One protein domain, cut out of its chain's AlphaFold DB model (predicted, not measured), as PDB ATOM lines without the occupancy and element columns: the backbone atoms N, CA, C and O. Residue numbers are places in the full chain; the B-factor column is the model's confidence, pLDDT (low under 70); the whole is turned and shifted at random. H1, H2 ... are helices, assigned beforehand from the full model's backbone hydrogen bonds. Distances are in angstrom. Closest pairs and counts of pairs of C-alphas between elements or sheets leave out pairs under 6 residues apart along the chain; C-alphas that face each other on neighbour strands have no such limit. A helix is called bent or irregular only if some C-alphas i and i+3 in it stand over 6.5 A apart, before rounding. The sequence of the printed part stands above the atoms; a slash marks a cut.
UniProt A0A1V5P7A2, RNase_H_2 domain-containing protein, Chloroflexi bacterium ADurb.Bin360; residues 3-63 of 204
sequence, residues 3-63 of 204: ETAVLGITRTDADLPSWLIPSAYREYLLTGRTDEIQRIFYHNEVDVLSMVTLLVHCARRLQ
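This is residues 3 to 63 of the 204 residues of the protein "RNase_H_2 domain-containing protein" of Chloroflexi bacterium ADurb.Bin360 (UniProt A0A1V5P7A2). One long helix, H3, makes the length of a rod; H2 folds back against its first part as a hairpin, and the short H1 packs on H3 farther along, at residues 50 to 54. The 61 printed residues, all helix in class, hold H1, H2 and H3 in that order and no named strand. The whole is loose, with a radius of gyration of the C-alphas of 14.7 A and spans of 50 by 18 by 16 A.

Find C-alpha 3 at (-0.235, -13.720, 9.535), where H1, residues 3 to 7, begins. H2, residues 18 to 31, runs 20.5 A; it is only just irregular, with C-alphas 19 and 22 6.9 A apart. H3, residues 35 to 61, runs 39.7 A to C-alpha 61 at (14.215, -19.426, 6.819).

H1 touches H3 at residues 50 to 54 alone; the closest C-alphas, of Glu 3 and Ser 50, are 6.2 A apart. H1 and H2 are apart. H2 and H3 form a helical hairpin, opposite ways at a shallow tilt of 35.0 degrees, only just short of steep. H2 touches residues 36 to 40 of H3 alone; the closest C-alphas, of Ala 24 and Glu 36, are 5.9 A apart. Every O i to N i+4 pair is within hydrogen-bond range in H1, 8 of 10 in H2 and 22 of 23 in H3.

The farthest C-alphas, of Thr 31 and Gln 63, are 50.4 A apart. The printed part has no cut; the link from H1 to H2 is short, that from H2 to H3 tight. No printed residue is under 70 in pLDDT.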
ATOM      1  N   GLU A   3      -0.055 -12.399   8.925       79.06
ATOM      2  CA  GLU A   3      -0.235 -13.720   9.535       79.06
ATOM      3  C   GLU A   3      -0.981 -14.680   8.605       79.06
ATOM      4  O   GLU A   3      -0.539 -15.799   8.378       79.06
ATOM      5  N   THR A   4      -2.077 -14.236   7.991       82.94
ATOM      6  CA  THR A   4      -2.827 -15.045   7.022       82.94
ATOM      7  C   THR A   4      -2.009 -15.311   5.761       82.94
ATOM      8  O   THR A   4      -2.014 -16.427   5.257       82.94
ATOM      9  N   ALA A   5      -1.281 -14.310   5.259       82.25
ATOM     10  CA  ALA A   5      -0.495 -14.443   4.031       82.25
ATOM     11  C   ALA A   5       0.724 -15.369   4.195       82.25
ATOM     12  O   ALA A   5       1.094 -16.066   3.254       82.25
ATOM     13  N   VAL A   6       1.344 -15.377   5.379       81.44
ATOM     14  CA  VAL A   6       2.589 -16.114   5.645       81.44
ATOM     15  C   VAL A   6       2.339 -17.440   6.369       81.44
ATOM     16  O   VAL A   6       2.995 -18.432   6.062       81.44
ATOM     17  N   LEU A   7       1.403 -17.472   7.322       84.12
ATOM     18  CA  LEU A   7       1.107 -18.642   8.158       84.12
ATOM     19  C   LEU A   7      -0.210 -19.340   7.794       84.12
ATOM     20  O   LEU A   7      -0.483 -20.410   8.329       84.12
ATOM     21  N   GLY A   8      -1.041 -18.755   6.925       84.00
ATOM     22  CA  GLY A   8      -2.350 -19.322   6.581       84.00
ATOM     23  C   GLY A   8      -3.374 -19.266   7.718       84.00
ATOM     24  O   GLY A   8      -4.386 -19.958   7.656       84.00
ATOM     25  N   ILE A   9      -3.127 -18.467   8.763       81.62
ATOM     26  CA  ILE A   9      -4.015 -18.371   9.927       81.62
ATOM     27  C   ILE A   9      -5.317 -17.669   9.532       81.62
ATOM     28  O   ILE A   9      -5.312 -16.520   9.069       81.62
ATOM     29  N   THR A  10      -6.433 -18.362   9.750       80.75
ATOM     30  CA  THR A  10      -7.790 -17.834   9.628       80.75
ATOM     31  C   THR A  10      -8.331 -17.480  11.010       80.75
ATOM     32  O   THR A  10      -8.391 -18.311  11.914       80.75
ATOM     33  N   ARG A  11      -8.718 -16.215  11.175       81.69
ATOM     34  CA  ARG A  11      -9.395 -15.724  12.380       81.69
ATOM     35  C   ARG A  11     -10.859 -16.155  12.338       81.69
ATOM     36  O   ARG A  11     -11.461 -16.162  11.266       81.69
ATOM     37  N   THR A  12     -11.405 -16.551  13.483       83.00
ATOM     38  CA  THR A  12     -12.826 -16.923  13.599       83.00
ATOM     39  C   THR A  12     -13.703 -15.694  13.843       83.00
ATOM     40  O   THR A  12     -13.193 -14.617  14.143       83.00
ATOM     41  N   ASP A  13     -15.029 -15.864  13.789       75.19
ATOM     42  CA  ASP A  13     -16.008 -14.803  14.095       75.19
ATOM     43  C   ASP A  13     -15.932 -14.293  15.550       75.19
ATOM     44  O   ASP A  13     -16.519 -13.264  15.890       75.19
ATOM     45  N   ALA A  14     -15.189 -14.991  16.417       75.69
ATOM     46  CA  ALA A  14     -14.874 -14.535  17.766       75.69
ATOM     47  C   ALA A  14     -13.910 -13.337  17.780       75.69
ATOM     48  O   ALA A  14     -13.818 -12.652  18.799       75.69
ATOM     49  N   ASP A  15     -13.220 -13.054  16.669       82.81
ATOM     50  CA  ASP A  15     -12.307 -11.921  16.573       82.81
ATOM     51  C   ASP A  15     -13.054 -10.578  16.569       82.81
ATOM     52  O   ASP A  15     -14.153 -10.437  16.019       82.81
ATOM     53  N   LEU A  16     -12.446  -9.576  17.200       86.12
ATOM     54  CA  LEU A  16     -12.941  -8.206  17.217       86.12
ATOM     55  C   LEU A  16     -12.014  -7.338  16.356       86.12
ATOM     56  O   LEU A  16     -10.802  -7.353  16.566       86.12
ATOM     57  N   PRO A  17     -12.544  -6.531  15.418       86.81
ATOM     58  CA  PRO A  17     -11.724  -5.572  14.693       86.81
ATOM     59  C   PRO A  17     -10.935  -4.661  15.639       86.81
ATOM     60  O   PRO A  17     -11.521  -4.042  16.528       86.81
ATOM     61  N   SER A  18      -9.621  -4.526  15.427       86.31
ATOM     62  CA  SER A  18      -8.724  -3.858  16.385       86.31
ATOM     63  C   SER A  18      -9.134  -2.418  16.719       86.31
ATOM     64  O   SER A  18      -8.913  -1.947  17.832       86.31
ATOM     65  N   TRP A  19      -9.785  -1.713  15.787       90.75
ATOM     66  CA  TRP A  19     -10.286  -0.353  16.013       90.75
ATOM     67  C   TRP A  19     -11.485  -0.275  16.975       90.75
ATOM     68  O   TRP A  19     -11.761   0.803  17.497       90.75
ATOM     69  N   LEU A  20     -12.190  -1.384  17.231       93.56
ATOM     70  CA  LEU A  20     -13.290  -1.469  18.204       93.56
ATOM     71  C   LEU A  20     -12.813  -1.819  19.621       93.56
ATOM     72  O   LEU A  20     -13.554  -1.600  20.582       93.56
ATOM     73  N   ILE A  21     -11.581  -2.318  19.773       92.81
ATOM     74  CA  ILE A  21     -11.014  -2.713  21.071       92.81
ATOM     75  C   ILE A  21     -11.072  -1.564  22.100       92.81
ATOM     76  O   ILE A  21     -11.554  -1.804  23.210       92.81
ATOM     77  N   PRO A  22     -10.680  -0.309  21.782       94.25
ATOM     78  CA  PRO A  22     -10.722   0.776  22.765       94.25
ATOM     79  C   PRO A  22     -12.138   1.089  23.268       94.25
ATOM     80  O   PRO A  22     -12.335   1.324  24.462       94.25
ATOM     81  N   SER A  23     -13.136   1.084  22.375       94.31
ATOM     82  CA  SER A  23     -14.531   1.345  22.750       94.31
ATOM     83  C   SER A  23     -15.124   0.212  23.580       94.31
ATOM     84  O   SER A  23     -15.786   0.488  24.578       94.31
ATOM     85  N   ALA A  24     -14.828  -1.040  23.225       93.31
ATOM     86  CA  ALA A  24     -15.275  -2.217  23.964       93.31
ATOM     87  C   ALA A  24     -14.689  -2.256  25.386       93.31
ATOM     88  O   ALA A  24     -15.401  -2.499  26.360       93.31
ATOM     89  N   TYR A  25     -13.404  -1.919  25.535       93.62
ATOM     90  CA  TYR A  25     -12.766  -1.834  26.848       93.62
ATOM     91  C   TYR A  25     -13.368  -0.712  27.710       93.62
ATOM     92  O   TYR A  25     -13.605  -0.892  28.904       93.62
ATOM     93  N   ARG A  26     -13.676   0.443  27.106       94.88
ATOM     94  CA  ARG A  26     -14.367   1.543  27.796       94.88
ATOM     95  C   ARG A  26     -15.762   1.134  28.271       94.88
ATOM     96  O   ARG A  26     -16.137   1.483  29.387       94.88
ATOM     97  N   GLU A  27     -16.527   0.426  27.445       94.81
ATOM     98  CA  GLU A  27     -17.861  -0.055  27.815       94.81
ATOM     99  C   GLU A  27     -17.802  -1.021  29.002       94.81
ATOM    100  O   GLU A  27     -18.584  -0.876  29.945       94.81
ATOM    101  N   TYR A  28     -16.831  -1.935  29.018       95.38
ATOM    102  CA  TYR A  28     -16.579  -2.803  30.167       95.38
ATOM    103  C   TYR A  28     -16.293  -2.011  31.449       95.38
ATOM    104  O   TYR A  28     -16.911  -2.281  32.476       95.38
ATOM    105  N   LEU A  29     -15.428  -0.990  31.398       96.12
ATOM    106  CA  LEU A  29     -15.118  -0.163  32.575       96.12
ATOM    107  C   LEU A  29     -16.342   0.583  33.129       96.12
ATOM    108  O   LEU A  29     -16.407   0.846  34.327       96.12
ATOM    109  N   LEU A  30     -17.299   0.939  32.268       96.62
ATOM    110  CA  LEU A  30     -18.511   1.663  32.663       96.62
ATOM    111  C   LEU A  30     -19.639   0.741  33.136       96.62
ATOM    112  O   LEU A  30     -20.410   1.123  34.012       96.62
ATOM    113  N   THR A  31     -19.774  -0.436  32.528       96.00
ATOM    114  CA  THR A  31     -20.963  -1.293  32.683       96.00
ATOM    115  C   THR A  31     -20.681  -2.617  33.386       96.00
ATOM    116  O   THR A  31     -21.617  -3.283  33.822       96.00
ATOM    117  N   GLY A  32     -19.415  -3.029  33.466       93.50
ATOM    118  CA  GLY A  32     -18.996  -4.347  33.937       93.50
ATOM    119  C   GLY A  32     -19.309  -5.501  32.976       93.50
ATOM    120  O   GLY A  32     -19.031  -6.648  33.321       93.50
ATOM    121  N   ARG A  33     -19.876  -5.244  31.786       92.75
ATOM    122  CA  ARG A  33     -20.216  -6.290  30.804       92.75
ATOM    123  C   ARG A  33     -18.970  -6.864  30.142       92.75
ATOM    124  O   ARG A  33     -18.124  -6.122  29.651       92.75
ATOM    125  N   THR A  34     -18.871  -8.188  30.106       92.25
ATOM    126  CA  THR A  34     -17.655  -8.902  29.684       92.25
ATOM    127  C   THR A  34     -17.734  -9.511  28.287       92.25
ATOM    128  O   THR A  34     -16.755 -10.112  27.853       92.25
ATOM    129  N   ASP A  35     -18.863  -9.380  27.588       87.94
ATOM    130  CA  ASP A  35     -19.113 -10.056  26.307       87.94
ATOM    131  C   ASP A  35     -18.026  -9.729  25.266       87.94
ATOM    132  O   ASP A  35     -17.414 -10.623  24.683       87.94
ATOM    133  N   GLU A  36     -17.685  -8.447  25.118       90.50
ATOM    134  CA  GLU A  36     -16.627  -8.006  24.202       90.50
ATOM    135  C   GLU A  36     -15.211  -8.222  24.764       90.50
ATOM    136  O   GLU A  36     -14.252  -8.345  24.004       90.50
ATOM    137  N   ILE A  37     -15.049  -8.332  26.088       92.00
ATOM    138  CA  ILE A  37     -13.738  -8.574  26.713       92.00
ATOM    139  C   ILE A  37     -13.186  -9.948  26.326       92.00
ATOM    140  O   ILE A  37     -11.995 -10.070  26.042       92.00
ATOM    141  N   GLN A  38     -14.042 -10.971  26.256       89.81
ATOM    142  CA  GLN A  38     -13.628 -12.307  25.811       89.81
ATOM    143  C   GLN A  38     -13.085 -12.281  24.375       89.81
ATOM    144  O   GLN A  38     -12.075 -12.919  24.080       89.81
ATOM    145  N   ARG A  39     -13.707 -11.484  23.501       91.25
ATOM    146  CA  ARG A  39     -13.289 -11.311  22.104       91.25
ATOM    147  C   ARG A  39     -11.972 -10.545  21.981       91.25
ATOM    148  O   ARG A  39     -11.137 -10.907  21.159       91.25
ATOM    149  N   ILE A  40     -11.735  -9.550  22.843       91.81
ATOM    150  CA  ILE A  40     -10.430  -8.871  22.948       91.81
ATOM    151  C   ILE A  40      -9.335  -9.857  23.376       91.81
ATOM    152  O   ILE A  40      -8.232  -9.818  22.835       91.81
ATOM    153  N   PHE A  41      -9.608 -10.750  24.334       91.50
ATOM    154  CA  PHE A  41      -8.626 -11.763  24.726       91.50
ATOM    155  C   PHE A  41      -8.328 -12.745  23.602       91.50
ATOM    156  O   PHE A  41      -7.156 -13.020  23.368       91.50
ATOM    157  N   TYR A  42      -9.347 -13.197  22.871       90.69
ATOM    158  CA  TYR A  42      -9.146 -14.022  21.682       90.69
ATOM    159  C   TYR A  42      -8.292 -13.301  20.624       90.69
ATOM    160  O   TYR A  42      -7.330 -13.880  20.124       90.69
ATOM    161  N   HIS A  43      -8.580 -12.025  20.337       90.62
ATOM    162  CA  HIS A  43      -7.772 -11.205  19.426       90.62
ATOM    163  C   HIS A  43      -6.300 -11.182  19.849       90.62
ATOM    164  O   HIS A  43      -5.414 -11.528  19.070       90.62
ATOM    165  N   ASN A  44      -6.044 -10.833  21.112       90.19
ATOM    166  CA  ASN A  44      -4.693 -10.732  21.654       90.19
ATOM    167  C   ASN A  44      -3.969 -12.085  21.677       90.19
ATOM    168  O   ASN A  44      -2.764 -12.137  21.440       90.19
ATOM    169  N   GLU A  45      -4.679 -13.175  21.978       91.69
ATOM    170  CA  GLU A  45      -4.125 -14.528  21.948       91.69
ATOM    171  C   GLU A  45      -3.654 -14.885  20.538       91.69
ATOM    172  O   GLU A  45      -2.502 -15.292  20.363       91.69
ATOM    173  N   VAL A  46      -4.509 -14.673  19.530       89.56
ATOM    174  CA  VAL A  46      -4.153 -14.911  18.128       89.56
ATOM    175  C   VAL A  46      -2.980 -14.024  17.718       89.56
ATOM    176  O   VAL A  46      -2.010 -14.550  17.186       89.56
ATOM    177  N   ASP A  47      -3.000 -12.725  18.027       89.69
ATOM    178  CA  ASP A  47      -1.903 -11.796  17.717       89.69
ATOM    179  C   ASP A  47      -0.563 -12.265  18.308       89.69
ATOM    180  O   ASP A  47       0.447 -12.350  17.603       89.69
ATOM    181  N   VAL A  48      -0.532 -12.601  19.602       91.94
ATOM    182  CA  VAL A  48       0.694 -13.029  20.293       91.94
ATOM    183  C   VAL A  48       1.212 -14.350  19.728       91.94
ATOM    184  O   VAL A  48       2.402 -14.458  19.415       91.94
ATOM    185  N   LEU A  49       0.341 -15.348  19.556       91.94
ATOM    186  CA  LEU A  49       0.731 -16.647  19.009       91.94
ATOM    187  C   LEU A  49       1.180 -16.533  17.550       91.94
ATOM    188  O   LEU A  49       2.190 -17.136  17.169       91.94
ATOM    189  N   SER A  50       0.496 -15.722  16.745       90.75
ATOM    190  CA  SER A  50       0.882 -15.426  15.370       90.75
ATOM    191  C   SER A  50       2.241 -14.738  15.298       90.75
ATOM    192  O   SER A  50       3.070 -15.140  14.485       90.75
ATOM    193  N   MET A  51       2.520 -13.747  16.153       90.38
ATOM    194  CA  MET A  51       3.822 -13.069  16.186       90.38
ATOM    195  C   MET A  51       4.961 -14.024  16.545       90.38
ATOM    196  O   MET A  51       5.986 -14.038  15.862       90.38
ATOM    197  N   VAL A  52       4.789 -14.854  17.580       92.50
ATOM    198  CA  VAL A  52       5.796 -15.862  17.960       92.50
ATOM    199  C   VAL A  52       6.003 -16.867  16.826       92.50
ATOM    200  O   VAL A  52       7.139 -17.211  16.492       92.50
ATOM    201  N   THR A  53       4.922 -17.299  16.179       91.62
ATOM    202  CA  THR A  53       4.989 -18.246  15.059       91.62
ATOM    203  C   THR A  53       5.673 -17.631  13.837       91.62
ATOM    204  O   THR A  53       6.530 -18.277  13.234       91.62
ATOM    205  N   LEU A  54       5.364 -16.372  13.501       90.00
ATOM    206  CA  LEU A  54       6.029 -15.612  12.440       90.00
ATOM    207  C   LEU A  54       7.521 -15.469  12.732       90.00
ATOM    208  O   LEU A  54       8.337 -15.730  11.851       90.00
ATOM    209  N   LEU A  55       7.886 -15.124  13.968       87.56
ATOM    210  CA  LEU A  55       9.282 -15.008  14.377       87.56
ATOM    211  C   LEU A  55      10.035 -16.324  14.160       87.56
ATOM    212  O   LEU A  55      11.097 -16.322  13.542       87.56
ATOM    213  N   VAL A  56       9.480 -17.452  14.614       88.94
ATOM    214  CA  VAL A  56      10.091 -18.778  14.417       88.94
ATOM    215  C   VAL A  56      10.166 -19.137  12.931       88.94
ATOM    216  O   VAL A  56      11.180 -19.672  12.479       88.94
ATOM    217  N   HIS A  57       9.121 -18.835  12.159       87.00
ATOM    218  CA  HIS A  57       9.084 -19.078  10.719       87.00
ATOM    219  C   HIS A  57      10.191 -18.306   9.989       87.00
ATOM    220  O   HIS A  57      10.973 -18.900   9.244       87.00
ATOM    221  N   CYS A  58      10.299 -17.001  10.247       84.25
ATOM    222  CA  CYS A  58      11.336 -16.142   9.688       84.25
ATOM    223  C   CYS A  58      12.729 -16.592  10.140       84.25
ATOM    224  O   CYS A  58      13.603 -16.768   9.300       84.25
ATOM    225  N   ALA A  59      12.926 -16.855  11.434       84.81
ATOM    226  CA  ALA A  59      14.216 -17.278  11.973       84.81
ATOM    227  C   ALA A  59      14.719 -18.576  11.330       84.81
ATOM    228  O   ALA A  59      15.900 -18.674  11.017       84.81
ATOM    229  N   ARG A  60      13.836 -19.556  11.089       85.62
ATOM    230  CA  ARG A  60      14.198 -20.808  10.401       85.62
ATOM    231  C   ARG A  60      14.617 -20.568   8.957       85.62
ATOM    232  O   ARG A  60      15.627 -21.112   8.530       85.62
ATOM    233  N   ARG A  61      13.869 -19.751   8.211       82.94
ATOM    234  CA  ARG A  61      14.215 -19.426   6.819       82.94
ATOM    235  C   ARG A  61      15.530 -18.654   6.721       82.94
ATOM    236  O   ARG A  61      16.355 -18.955   5.868       82.94
ATOM    237  N   LEU A  62      15.760 -17.726   7.646       84.50
ATOM    238  CA  LEU A  62      16.988 -16.937   7.724       84.50
ATOM    239  C   LEU A  62      18.217 -17.736   8.180       84.50
ATOM    240  O   LEU A  62      19.297 -17.165   8.245       84.50
ATOM    241  N   GLN A  63      18.108 -19.038   8.471       83.81
ATOM    242  CA  GLN A  63      19.296 -19.885   8.638       83.81
ATOM    243  C   GLN A  63      20.017 -20.142   7.308       83.81
ATOM    244  O   GLN A  63      21.216 -20.406   7.318       83.81
TER     245      GLN A  63